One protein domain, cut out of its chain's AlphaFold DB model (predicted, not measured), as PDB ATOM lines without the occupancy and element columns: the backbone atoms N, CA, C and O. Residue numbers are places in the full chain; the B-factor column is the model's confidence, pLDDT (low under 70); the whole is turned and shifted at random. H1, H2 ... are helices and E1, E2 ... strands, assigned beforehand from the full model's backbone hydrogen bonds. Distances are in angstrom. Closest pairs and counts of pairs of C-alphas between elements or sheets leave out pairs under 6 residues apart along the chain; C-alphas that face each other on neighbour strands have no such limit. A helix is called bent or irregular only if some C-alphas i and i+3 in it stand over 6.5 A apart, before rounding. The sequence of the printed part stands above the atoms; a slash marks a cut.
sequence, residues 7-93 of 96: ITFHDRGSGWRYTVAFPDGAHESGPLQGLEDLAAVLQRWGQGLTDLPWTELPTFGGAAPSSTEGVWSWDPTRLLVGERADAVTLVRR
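Overview. This is residues 7 to 93 of the 96 residues of an uncharacterized protein of Corallococcus sp. Z5C101001 (UniProt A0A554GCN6). Two small three-stranded sheets, E1 E2 E3 and E4 E5 E6, share one helix, H1, which packs on one face of each; the sheets themselves stay apart. A long loop, residues 49 to 70, leads from H1 to the second sheet. The printed part has 87 residues, with elements in the order E1 E2 E3 H1 E4 E5 E6, class mixed, helices and strands. Both sheets are antiparallel meanders, each strand the antiparallel neighbour of the one before. The whole is compact, with a radius of gyration of the C-alphas of 12.7 A and spans of 41 by 29 by 18 A.

Along the chain. E1 is residues 7 to 11, from C-alpha 7 at (27.174, -45.966, 43.006); E2 is 16 to 21, 16.8 A, and E3 is 27 to 32, 16.1 A. H1, residues 35 to 48, spans 20.1 A and is irregular: C-alphas 44 and 47 are 7.7 A apart. E4 is 71 to 74, E5 78 to 82 and E6 88 to 92, ending at C-alpha 92 (38.927, -30.185, 60.095).

Arrangement. E1 and E2 form a hairpin, with N 10 and O 17 at 2.8 A. E2 and E3 form another, with N 20 and O 28 at 2.8 A. H1 is on this sheet at a height over the sheet of 10.1 A, along the strands. Its closest C-alphas to E3 are Leu 38 and Leu 32, 6.3 A. H1 is also on the other sheet, at a height of 8.7 A, over E5 and E6; the closest C-alphas of H1 and E6 are Ala 39 and Val 88, 6.4 A. In hairpin E4 and E5, N 72 and O 80 are 2.8 A apart; in hairpin E5 and E6, N 89 and O 81 are 2.8 A apart. In H1, 8 of 10 O i to N i+4 pairs are within hydrogen-bond range.

Size, cuts and confidence. The C-alphas farthest apart, Asp 24 and Ser 66, are 41.5 A apart. The printed part has no cut. The link H1 to E4 is long, 22 residues. Residues 50 to 55 are under pLDDT 70; the mean of the printed part is 87.8.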
ATOM      1  N   ILE A   7      26.710 -47.344  43.198       88.44
ATOM      2  CA  ILE A   7      27.174 -45.966  43.006       88.44
ATOM      3  C   ILE A   7      28.428 -45.931  42.135       88.44
ATOM      4  O   ILE A   7      29.269 -46.827  42.188       88.44
ATOM      5  N   THR A   8      28.560 -44.896  41.317       89.50
ATOM      6  CA  THR A   8      29.765 -44.634  40.527       89.50
ATOM      7  C   THR A   8      30.080 -43.147  40.553       89.50
ATOM      8  O   THR A   8      29.171 -42.315  40.499       89.50
ATOM      9  N   PHE A   9      31.368 -42.821  40.632       90.81
ATOM     10  CA  PHE A   9      31.875 -41.456  40.616       90.81
ATOM     11  C   PHE A   9      32.627 -41.206  39.312       90.81
ATOM     12  O   PHE A   9      33.366 -42.060  38.829       90.81
ATOM     13  N   HIS A  10      32.411 -40.037  38.722       90.00
ATOM     14  CA  HIS A  10      33.010 -39.656  37.451       90.00
ATOM     15  C   HIS A  10      33.704 -38.307  37.595       90.00
ATOM     16  O   HIS A  10      33.038 -37.304  37.869       90.00
ATOM     17  N   ASP A  11      35.013 -38.280  37.354       88.75
ATOM     18  CA  ASP A  11      35.749 -37.037  37.147       88.75
ATOM     19  C   ASP A  11      35.458 -36.505  35.734       88.75
ATOM     20  O   ASP A  11      35.521 -37.237  34.742       88.75
ATOM     21  N   ARG A  12      35.072 -35.232  35.636       84.50
ATOM     22  CA  ARG A  12      34.786 -34.543  34.369       84.50
ATOM     23  C   ARG A  12      35.768 -33.407  34.078       84.50
ATOM     24  O   ARG A  12      35.527 -32.640  33.148       84.50
ATOM     25  N   GLY A  13      36.834 -33.252  34.863       78.62
ATOM     26  CA  GLY A  13      37.814 -32.166  34.745       78.62
ATOM     27  C   GLY A  13      37.309 -30.800  35.234       78.62
ATOM     28  O   GLY A  13      38.098 -29.998  35.721       78.62
ATOM     29  N   SER A  14      35.999 -30.539  35.164       79.50
ATOM     30  CA  SER A  14      35.340 -29.369  35.768       79.50
ATOM     31  C   SER A  14      34.723 -29.646  37.143       79.50
ATOM     32  O   SER A  14      34.129 -28.755  37.746       79.50
ATOM     33  N   GLY A  15      34.839 -30.881  37.632       86.19
ATOM     34  CA  GLY A  15      34.260 -31.330  38.891       86.19
ATOM     35  C   GLY A  15      33.803 -32.781  38.821       86.19
ATOM     36  O   GLY A  15      33.832 -33.422  37.766       86.19
ATOM     37  N   TRP A  16      33.354 -33.288  39.963       92.75
ATOM     38  CA  TRP A  16      32.894 -34.661  40.092       92.75
ATOM     39  C   TRP A  16      31.386 -34.767  39.886       92.75
ATOM     40  O   TRP A  16      30.618 -33.837  40.148       92.75
ATOM     41  N   ARG A  17      30.939 -35.932  39.422       94.25
ATOM     42  CA  ARG A  17      29.524 -36.314  39.400       94.25
ATOM     43  C   ARG A  17      29.356 -37.714  39.955       94.25
ATOM     44  O   ARG A  17      30.227 -38.557  39.751       94.25
ATOM     45  N   TYR A  18      28.222 -37.964  40.591       92.56
ATOM     46  CA  TYR A  18      27.825 -39.308  40.991       92.56
ATOM     47  C   TYR A  18      26.675 -39.812  40.122       92.56
ATOM     48  O   TYR A  18      25.869 -39.023  39.619       92.56
ATOM     49  N   THR A  19      26.591 -41.131  39.996       92.50
ATOM     50  CA  THR A  19      25.439 -41.848  39.453       92.50
ATOM     51  C   THR A  19      25.093 -42.987  40.403       92.50
ATOM     52  O   THR A  19      25.973 -43.763  40.771       92.50
ATOM     53  N   VAL A  20      23.825 -43.097  40.786       91.00
ATOM     54  CA  VAL A  20      23.255 -44.231  41.514       91.00
ATOM     55  C   VAL A  20      22.367 -45.010  40.557       91.00
ATOM     56  O   VAL A  20      21.436 -44.442  39.994       91.00
ATOM     57  N   ALA A  21      22.652 -46.295  40.371       90.38
ATOM     58  CA  ALA A  21      21.816 -47.217  39.614       90.38
ATOM     59  C   ALA A  21      21.005 -48.090  40.576       90.38
ATOM     60  O   ALA A  21      21.566 -48.719  41.483       90.38
ATOM     61  N   PHE A  22      19.693 -48.122  40.361       89.19
ATOM     62  CA  PHE A  22      18.749 -48.876  41.171       89.19
ATOM     63  C   PHE A  22      18.422 -50.239  40.536       89.19
ATOM     64  O   PHE A  22      18.473 -50.397  39.313       89.19
ATOM     65  N   PRO A  23      18.035 -51.225  41.362       87.19
ATOM     66  CA  PRO A  23      17.489 -52.519  40.950       87.19
ATOM     67  C   PRO A  23      16.476 -52.544  39.808       87.19
ATOM     68  O   PRO A  23      16.453 -53.479  39.014       87.19
ATOM     69  N   ASP A  24      15.598 -51.552  39.783       89.75
ATOM     70  CA  ASP A  24      14.466 -51.438  38.867       89.75
ATOM     71  C   ASP A  24      14.848 -50.766  37.538       89.75
ATOM     72  O   ASP A  24      13.994 -50.555  36.679       89.75
ATOM     73  N   GLY A  25      16.132 -50.443  37.355       88.31
ATOM     74  CA  GLY A  25      16.651 -49.736  36.190       88.31
ATOM     75  C   GLY A  25      16.545 -48.214  36.289       88.31
ATOM     76  O   GLY A  25      17.031 -47.520  35.390       88.31
ATOM     77  N   ALA A  26      15.964 -47.670  37.363       90.69
ATOM     78  CA  ALA A  26      16.026 -46.240  37.620       90.69
ATOM     79  C   ALA A  26      17.472 -45.807  37.893       90.69
ATOM     80  O   ALA A  26      18.333 -46.597  38.299       90.69
ATOM     81  N   HIS A  27      17.744 -44.521  37.686       92.00
ATOM     82  CA  HIS A  27      19.017 -43.924  38.055       92.00
ATOM     83  C   HIS A  27      18.828 -42.511  38.603       92.00
ATOM     84  O   HIS A  27      17.984 -41.750  38.135       92.00
ATOM     85  N   GLU A  28      19.654 -42.159  39.582       93.19
ATOM     86  CA  GLU A  28      19.800 -40.803  40.110       93.19
ATOM     87  C   GLU A  28      21.216 -40.321  39.792       93.19
ATOM     88  O   GLU A  28      22.170 -41.094  39.852       93.19
ATOM     89  N   SER A  29      21.383 -39.052  39.426       94.12
ATOM     90  CA  SER A  29      22.717 -38.481  39.240       94.12
ATOM     91  C   SER A  29      22.747 -37.018  39.637       94.12
ATOM     92  O   SER A  29      21.755 -36.299  39.505       94.12
ATOM     93  N   GLY A  30      23.913 -36.556  40.073       94.62
ATOM     94  CA  GLY A  30      24.095 -35.174  40.485       94.62
ATOM     95  C   GLY A  30      25.556 -34.737  40.469       94.62
ATOM     96  O   GLY A  30      26.462 -35.572  40.387       94.62
ATOM     97  N   PRO A  31      25.802 -33.417  40.482       95.31
ATOM     98  CA  PRO A  31      27.140 -32.885  40.693       95.31
ATOM     99  C   PRO A  31      27.614 -33.120  42.133       95.31
ATOM    100  O   PRO A  31      26.801 -33.198  43.050       95.31
ATOM    101  N   LEU A  32      28.932 -33.185  42.311       94.50
ATOM    102  CA  LEU A  32      29.618 -33.127  43.599       94.50
ATOM    103  C   LEU A  32      30.580 -31.936  43.564       94.50
ATOM    104  O   LEU A  32      31.574 -31.957  42.834       94.50
ATOM    105  N   GLN A  33      30.263 -30.886  44.316       92.44
ATOM    106  CA  GLN A  33      31.052 -29.657  44.416       92.44
ATOM    107  C   GLN A  33      32.056 -29.705  45.574       92.44
ATOM    108  O   GLN A  33      33.010 -28.931  45.592       92.44
ATOM    109  N   GLY A  34      31.863 -30.611  46.534       93.81
ATOM    110  CA  GLY A  34      32.724 -30.722  47.704       93.81
ATOM    111  C   GLY A  34      32.441 -31.946  48.566       93.81
ATOM    112  O   GLY A  34      31.614 -32.803  48.237       93.81
ATOM    113  N   LEU A  35      33.132 -32.003  49.707       95.00
ATOM    114  CA  LEU A  35      33.005 -33.101  50.664       95.00
ATOM    115  C   LEU A  35      31.606 -33.214  51.267       95.00
ATOM    116  O   LEU A  35      31.193 -34.316  51.604       95.00
ATOM    117  N   GLU A  36      30.881 -32.107  51.408       95.38
ATOM    118  CA  GLU A  36      29.508 -32.098  51.910       95.38
ATOM    119  C   GLU A  36      28.568 -32.870  50.990       95.38
ATOM    120  O   GLU A  36      27.799 -33.702  51.466       95.38
ATOM    121  N   ASP A  37      28.672 -32.644  49.678       95.62
ATOM    122  CA  ASP A  37      27.853 -33.353  48.696       95.62
ATOM    123  C   ASP A  37      28.188 -34.844  48.706       95.62
ATOM    124  O   ASP A  37      27.293 -35.690  48.707       95.62
ATOM    125  N   LEU A  38      29.484 -35.176  48.769       94.12
ATOM    126  CA  LEU A  38      29.923 -36.564  48.851       94.12
ATOM    127  C   LEU A  38      29.411 -37.233  50.133       94.12
ATOM    128  O   LEU A  38      28.864 -38.332  50.069       94.12
ATOM    129  N   ALA A  39      29.543 -36.570  51.283       94.06
ATOM    130  CA  ALA A  39      29.052 -37.073  52.559       94.06
ATOM    131  C   ALA A  39      27.538 -37.303  52.524       94.06
ATOM    132  O   ALA A  39      27.081 -38.364  52.935       94.06
ATOM    133  N   ALA A  40      26.769 -36.358  51.978       94.44
ATOM    134  CA  ALA A  40      25.320 -36.476  51.864       94.44
ATOM    135  C   ALA A  40      24.905 -37.663  50.978       94.44
ATOM    136  O   ALA A  40      24.000 -38.418  51.334       94.44
ATOM    137  N   VAL A  41      25.586 -37.864  49.847       93.06
ATOM    138  CA  VAL A  41      25.337 -38.996  48.942       93.06
ATOM    139  C   VAL A  41      25.669 -40.327  49.619       93.06
ATOM    140  O   VAL A  41      24.868 -41.262  49.558       93.06
ATOM    141  N   LEU A  42      26.813 -40.413  50.302       91.56
ATOM    142  CA  LEU A  42      27.228 -41.618  51.022       91.56
ATOM    143  C   LEU A  42      26.307 -41.920  52.211       91.56
ATOM    144  O   LEU A  42      25.894 -43.061  52.373       91.56
ATOM    145  N   GLN A  43      25.890 -40.920  52.987       91.62
ATOM    146  CA  GLN A  43      24.945 -41.101  54.095       91.62
ATOM    147  C   GLN A  43      23.566 -41.556  53.612       91.62
ATOM    148  O   GLN A  43      22.940 -42.416  54.227       91.62
ATOM    149  N   ARG A  44      23.098 -41.008  52.486       92.44
ATOM    150  CA  ARG A  44      21.789 -41.341  51.920       92.44
ATOM    151  C   ARG A  44      21.736 -42.757  51.354       92.44
ATOM    152  O   ARG A  44      20.741 -43.450  51.547       92.44
ATOM    153  N   TRP A  45      22.778 -43.172  50.639       89.62
ATOM    154  CA  TRP A  45      22.763 -44.423  49.875       89.62
ATOM    155  C   TRP A  45      23.635 -45.528  50.475       89.62
ATOM    156  O   TRP A  45      23.477 -46.691  50.112       89.62
ATOM    157  N   GLY A  46      24.504 -45.195  51.430       85.69
ATOM    158  CA  GLY A  46      25.538 -46.059  52.004       85.69
ATOM    159  C   GLY A  46      25.042 -47.393  52.539       85.69
ATOM    160  O   GLY A  46      25.720 -48.400  52.369       85.69
ATOM    161  N   GLN A  47      23.841 -47.430  53.119       83.12
ATOM    162  CA  GLN A  47      23.252 -48.669  53.643       83.12
ATOM    163  C   GLN A  47      22.836 -49.660  52.557       83.12
ATOM    164  O   GLN A  47      22.803 -50.861  52.806       83.12
ATOM    165  N   GLY A  48      22.499 -49.163  51.365       80.31
ATOM    166  CA  GLY A  48      22.086 -49.988  50.231       80.31
ATOM    167  C   GLY A  48      23.247 -50.445  49.347       80.31
ATOM    168  O   GLY A  48      23.035 -51.234  48.426       80.31
ATOM    169  N   LEU A  49      24.459 -49.947  49.602       77.88
ATOM    170  CA  LEU A  49      25.637 -50.221  48.789       77.88
ATOM    171  C   LEU A  49      26.242 -51.561  49.194       77.88
ATOM    172  O   LEU A  49      26.685 -51.740  50.323       77.88
ATOM    173  N   THR A  50      26.263 -52.512  48.263       68.25
ATOM    174  CA  THR A  50      26.972 -53.788  48.474       68.25
ATOM    175  C   THR A  50      28.439 -53.676  48.072       68.25
ATOM    176  O   THR A  50      29.284 -54.269  48.727       68.25
ATOM    177  N   ASP A  51      28.732 -52.843  47.068       64.81
ATOM    178  CA  ASP A  51      30.082 -52.569  46.583       64.81
ATOM    179  C   ASP A  51      30.276 -51.055  46.456       64.81
ATOM    180  O   ASP A  51      29.805 -50.427  45.503       64.81
ATOM    181  N   LEU A  52      30.972 -50.456  47.422       65.75
ATOM    182  CA  LEU A  52      31.635 -49.181  47.181       65.75
ATOM    183  C   LEU A  52      33.020 -49.503  46.610       65.75
ATOM    184  O   LEU A  52      33.755 -50.260  47.241       65.75
ATOM    185  N   PRO A  53      33.438 -48.957  45.461       61.91
ATOM    186  CA  PRO A  53      34.851 -48.954  45.109       61.91
ATOM    187  C   PRO A  53      35.564 -47.965  46.041       61.91
ATOM    188  O   PRO A  53      35.713 -46.784  45.738       61.91
ATOM    189  N   TRP A  54      35.966 -48.450  47.219       62.72
ATOM    190  CA  TRP A  54      36.595 -47.673  48.297       62.72
ATOM    191  C   TRP A  54      37.855 -46.914  47.851       62.72
ATOM    192  O   TRP A  54      38.240 -45.931  48.472       62.72
ATOM    193  N   THR A  55      38.485 -47.353  46.761       59.69
ATOM    194  CA  THR A  55      39.713 -46.784  46.193       59.69
ATOM    195  C   THR A  55      39.491 -45.628  45.213       59.69
ATOM    196  O   THR A  55      40.471 -45.026  44.788       59.69
ATOM    197  N   GLU A  56      38.249 -45.303  44.839       70.44
ATOM    198  CA  GLU A  56      37.950 -44.349  43.749       70.44
ATOM    199  C   GLU A  56      37.046 -43.187  44.181       70.44
ATOM    200  O   GLU A  56      36.297 -42.619  43.381       70.44
ATOM    201  N   LEU A  57      37.082 -42.823  45.463       86.88
ATOM    202  CA  LEU A  57      36.303 -41.687  45.930       86.88
ATOM    203  C   LEU A  57      36.862 -40.361  45.389       86.88
ATOM    204  O   LEU A  57      38.081 -40.183  45.307       86.88
ATOM    205  N   PRO A  58      35.975 -39.402  45.055       89.44
ATOM    206  CA  PRO A  58      36.374 -38.054  44.687       89.44
ATOM    207  C   PRO A  58      37.295 -37.456  45.735       89.44
ATOM    208  O   PRO A  58      37.047 -37.621  46.925       89.44
ATOM    209  N   THR A  59      38.286 -36.680  45.317       90.56
ATOM    210  CA  THR A  59      39.004 -35.767  46.212       90.56
ATOM    211  C   THR A  59      38.883 -34.364  45.644       90.56
ATOM    212  O   THR A  59      38.932 -34.161  44.429       90.56
ATOM    213  N   PHE A  60      38.658 -33.384  46.512       91.88
ATOM    214  CA  PHE A  60      38.271 -32.027  46.122       91.88
ATOM    215  C   PHE A  60      39.459 -31.066  46.235       91.88
ATOM    216  O   PHE A  60      39.340 -29.929  46.691       91.88
ATOM    217  N   GLY A  61      40.632 -31.550  45.816       87.19
ATOM    218  CA  GLY A  61      41.892 -30.817  45.855       87.19
ATOM    219  C   GLY A  61      42.580 -30.822  47.223       87.19
ATOM    220  O   GLY A  61      42.202 -31.532  48.153       87.19
ATOM    221  N   GLY A  62      43.633 -30.012  47.332       86.56
ATOM    222  CA  GLY A  62      44.543 -30.033  48.477       86.56
ATOM    223  C   GLY A  62      45.527 -31.205  48.425       86.56
ATOM    224  O   GLY A  62      45.340 -32.178  47.697       86.56
ATOM    225  N   ALA A  63      46.604 -31.102  49.205       87.56
ATOM    226  CA  ALA A  63      47.563 -32.195  49.326       87.56
ATOM    227  C   ALA A  63      46.892 -33.426  49.953       87.56
ATOM    228  O   ALA A  63      46.068 -33.281  50.869       87.56
ATOM    229  N   ALA A  64      47.266 -34.615  49.479       86.88
ATOM    230  CA  ALA A  64      46.891 -35.861  50.133       86.88
ATOM    231  C   ALA A  64      47.357 -35.833  51.604       86.88
ATOM    232  O   ALA A  64      48.446 -35.318  51.885       86.88
ATOM    233  N   PRO A  65      46.538 -36.316  52.554       85.19
ATOM    234  CA  PRO A  65      46.954 -36.418  53.948       85.19
ATOM    235  C   PRO A  65      48.122 -37.405  54.091       85.19
ATOM    236  O   PRO A  65      48.277 -38.323  53.289       85.19
ATOM    237  N   SER A  66      48.944 -37.224  55.127       84.44
ATOM    238  CA  SER A  66      50.115 -38.075  55.397       84.44
ATOM    239  C   SER A  66      49.756 -39.529  55.720       84.44
ATOM    240  O   SER A  66      50.574 -40.419  55.504       84.44
ATOM    241  N   SER A  67      48.537 -39.768  56.208       83.00
ATOM    242  CA  SER A  67      47.919 -41.087  56.330       83.00
ATOM    243  C   SER A  67      46.510 -41.039  55.748       83.00
ATOM    244  O   SER A  67      45.774 -40.076  55.969       83.00
ATOM    245  N   THR A  68      46.142 -42.083  55.009       83.38
ATOM    246  CA  THR A  68      44.789 -42.290  54.479       83.38
ATOM    247  C   THR A  68      44.000 -43.328  55.276       83.38
ATOM    248  O   THR A  68      42.874 -43.654  54.911       83.38
ATOM    249  N   GLU A  69      44.554 -43.848  56.375       84.44
ATOM    250  CA  GLU A  69      43.845 -44.789  57.243       84.44
ATOM    251  C   GLU A  69      42.589 -44.127  57.828       84.44
ATOM    252  O   GLU A  69      42.658 -43.068  58.453       84.44
ATOM    253  N   GLY A  70      41.418 -44.715  57.559       85.06
ATOM    254  CA  GLY A  70      40.125 -44.155  57.960       85.06
ATOM    255  C   GLY A  70      39.717 -42.872  57.222       85.06
ATOM    256  O   GLY A  70      38.678 -42.297  57.551       85.06
ATOM    257  N   VAL A  71      40.487 -42.426  56.222       89.62
ATOM    258  CA  VAL A  71      40.181 -41.253  55.392       89.62
ATOM    259  C   VAL A  71      39.625 -41.699  54.046       89.62
ATOM    260  O   VAL A  71      40.252 -42.443  53.302       89.62
ATOM    261  N   TRP A  72      38.448 -41.185  53.723       89.56
ATOM    262  CA  TRP A  72      37.672 -41.563  52.547       89.56
ATOM    263  C   TRP A  72      37.830 -40.566  51.413       89.56
ATOM    264  O   TRP A  72      37.827 -40.918  50.241       89.56
ATOM    265  N   SER A  73      37.926 -39.291  51.769       93.31
ATOM    266  CA  SER A  73      38.070 -38.187  50.835       93.31
ATOM    267  C   SER A  73      38.601 -36.972  51.585       93.31
ATOM    268  O   SER A  73      38.636 -36.941  52.820       93.31
ATOM    269  N   TRP A  74      39.037 -35.959  50.853       93.88
ATOM    270  CA  TRP A  74      39.529 -34.728  51.442       93.88
ATOM    271  C   TRP A  74      39.348 -33.511  50.539       93.88
ATOM    272  O   TRP A  74      39.133 -33.622  49.332       93.88
ATOM    273  N   ASP A  75      39.473 -32.346  51.166       93.69
ATOM    274  CA  ASP A  75      39.630 -31.039  50.536       93.69
ATOM    275  C   ASP A  75      40.819 -30.310  51.208       93.69
ATOM    276  O   ASP A  75      41.431 -30.866  52.129       93.69
ATOM    277  N   PRO A  76      41.194 -29.080  50.806       93.31
ATOM    278  CA  PRO A  76      42.331 -28.365  51.398       93.31
ATOM    279  C   PRO A  76      42.265 -28.147  52.919       93.31
ATOM    280  O   PRO A  76      43.296 -27.932  53.555       93.31
ATOM    281  N   THR A  77      41.075 -28.189  53.515       92.94
ATOM    282  CA  THR A  77      40.801 -27.787  54.903       92.94
ATOM    283  C   THR A  77      40.209 -28.895  55.771       92.94
ATOM    284  O   THR A  77      40.217 -28.774  56.998       92.94
ATOM    285  N   ARG A  78      39.687 -29.966  55.171       95.06
ATOM    286  CA  ARG A  78      38.905 -31.006  55.846       95.06
ATOM    287  C   ARG A  78      39.200 -32.396  55.300       95.06
ATOM    288  O   ARG A  78      39.750 -32.563  54.210       95.06
ATOM    289  N   LEU A  79      38.825 -33.388  56.097       93.88
ATOM    290  CA  LEU A  79      38.835 -34.804  55.759       93.88
ATOM    291  C   LEU A  79      37.420 -35.351  55.939       93.88
ATOM    292  O   LEU A  79      36.727 -34.989  56.892       93.88
ATOM    293  N   LEU A  80      37.019 -36.234  55.035       94.06
ATOM    294  CA  LEU A  80      35.882 -37.119  55.222       94.06
ATOM    295  C   LEU A  80      36.416 -38.435  55.778       94.06
ATOM    296  O   LEU A  80      37.251 -39.079  55.143       94.06
ATOM    297  N   VAL A  81      35.957 -38.807  56.966       91.75
ATOM    298  CA  VAL A  81      36.409 -39.999  57.690       91.75
ATOM    299  C   VAL A  81      35.220 -40.866  58.073       91.75
ATOM    300  O   VAL A  81      34.104 -40.361  58.193       91.75
ATOM    301  N   GLY A  82      35.441 -42.157  58.291       87.81
ATOM    302  CA  GLY A  82      34.386 -43.068  58.728       87.81
ATOM    303  C   GLY A  82      34.803 -44.531  58.672       87.81
ATOM    304  O   GLY A  82      35.852 -44.875  58.133       87.81
ATOM    305  N   GLU A  83      33.959 -45.400  59.213       84.44
ATOM    306  CA  GLU A  83      34.135 -46.858  59.123       84.44
ATOM    307  C   GLU A  83      33.185 -47.482  58.090       84.44
ATOM    308  O   GLU A  83      33.441 -48.566  57.571       84.44
ATOM    309  N   ARG A  84      32.087 -46.787  57.764       85.50
ATOM    310  CA  ARG A  84      31.054 -47.225  56.816       85.50
ATOM    311  C   ARG A  84      30.532 -46.059  55.987       85.50
ATOM    312  O   ARG A  84      30.591 -44.914  56.429       85.50
ATOM    313  N   ALA A  85      29.963 -46.359  54.817       84.25
ATOM    314  CA  ALA A  85      29.554 -45.337  53.849       84.25
ATOM    315  C   ALA A  85      28.405 -44.489  54.394       84.25
ATOM    316  O   ALA A  85      28.377 -43.277  54.219       84.25
ATOM    317  N   ASP A  86      27.510 -45.118  55.147       86.19
ATOM    318  CA  ASP A  86      26.414 -44.447  55.830       86.19
ATOM    319  C   ASP A  86      26.828 -43.731  57.128       86.19
ATOM    320  O   ASP A  86      26.032 -42.989  57.695       86.19
ATOM    321  N   ALA A  87      28.064 -43.927  57.599       88.44
ATOM    322  CA  ALA A  87      28.569 -43.425  58.876       88.44
ATOM    323  C   ALA A  87      29.856 -42.604  58.700       88.44
ATOM    324  O   ALA A  87      30.864 -42.826  59.374       88.44
ATOM    325  N   VAL A  88      29.820 -41.648  57.770       91.06
ATOM    326  CA  VAL A  88      30.921 -40.712  57.519       91.06
ATOM    327  C   VAL A  88      30.737 -39.393  58.269       91.06
ATOM    328  O   VAL A  88      29.618 -38.920  58.475       91.06
ATOM    329  N   THR A  89      31.854 -38.782  58.658       93.50
ATOM    330  CA  THR A  89      31.932 -37.506  59.379       93.50
ATOM    331  C   THR A  89      32.971 -36.596  58.730       93.50
ATOM    332  O   THR A  89      34.025 -37.047  58.286       93.50
ATOM    333  N   LEU A  90      32.689 -35.292  58.703       94.56
ATOM    334  CA  LEU A  90      33.649 -34.275  58.282       94.56
ATOM    335  C   LEU A  90      34.437 -33.759  59.481       94.56
ATOM    336  O   LEU A  90      33.859 -33.260  60.446       94.56
ATOM    337  N   VAL A  91      35.760 -33.814  59.387       93.88
ATOM    338  CA  VAL A  91      36.669 -33.267  60.400       93.88
ATOM    339  C   VAL A  91      37.580 -32.215  59.778       93.88
ATOM    340  O   VAL A  91      37.961 -32.309  58.612       93.88
ATOM    341  N   ARG A  92      37.934 -31.175  60.542       93.38
ATOM    342  CA  ARG A  92      38.927 -30.185  60.095       93.38
ATOM    343  C   ARG A  92      40.312 -30.821  60.068       93.38
ATOM    344  O   ARG A  92      40.667 -31.562  60.978       93.38
ATOM    345  N   ARG A  93      41.118 -30.465  59.068       87.81
ATOM    346  CA  ARG A  93      42.544 -30.791  59.044       87.81
ATOM    347  C   ARG A  93      43.230 -30.031  60.173       87.81
ATOM    348  O   ARG A  93      43.274 -28.801  60.177       87.81
TER     349      ARG A  93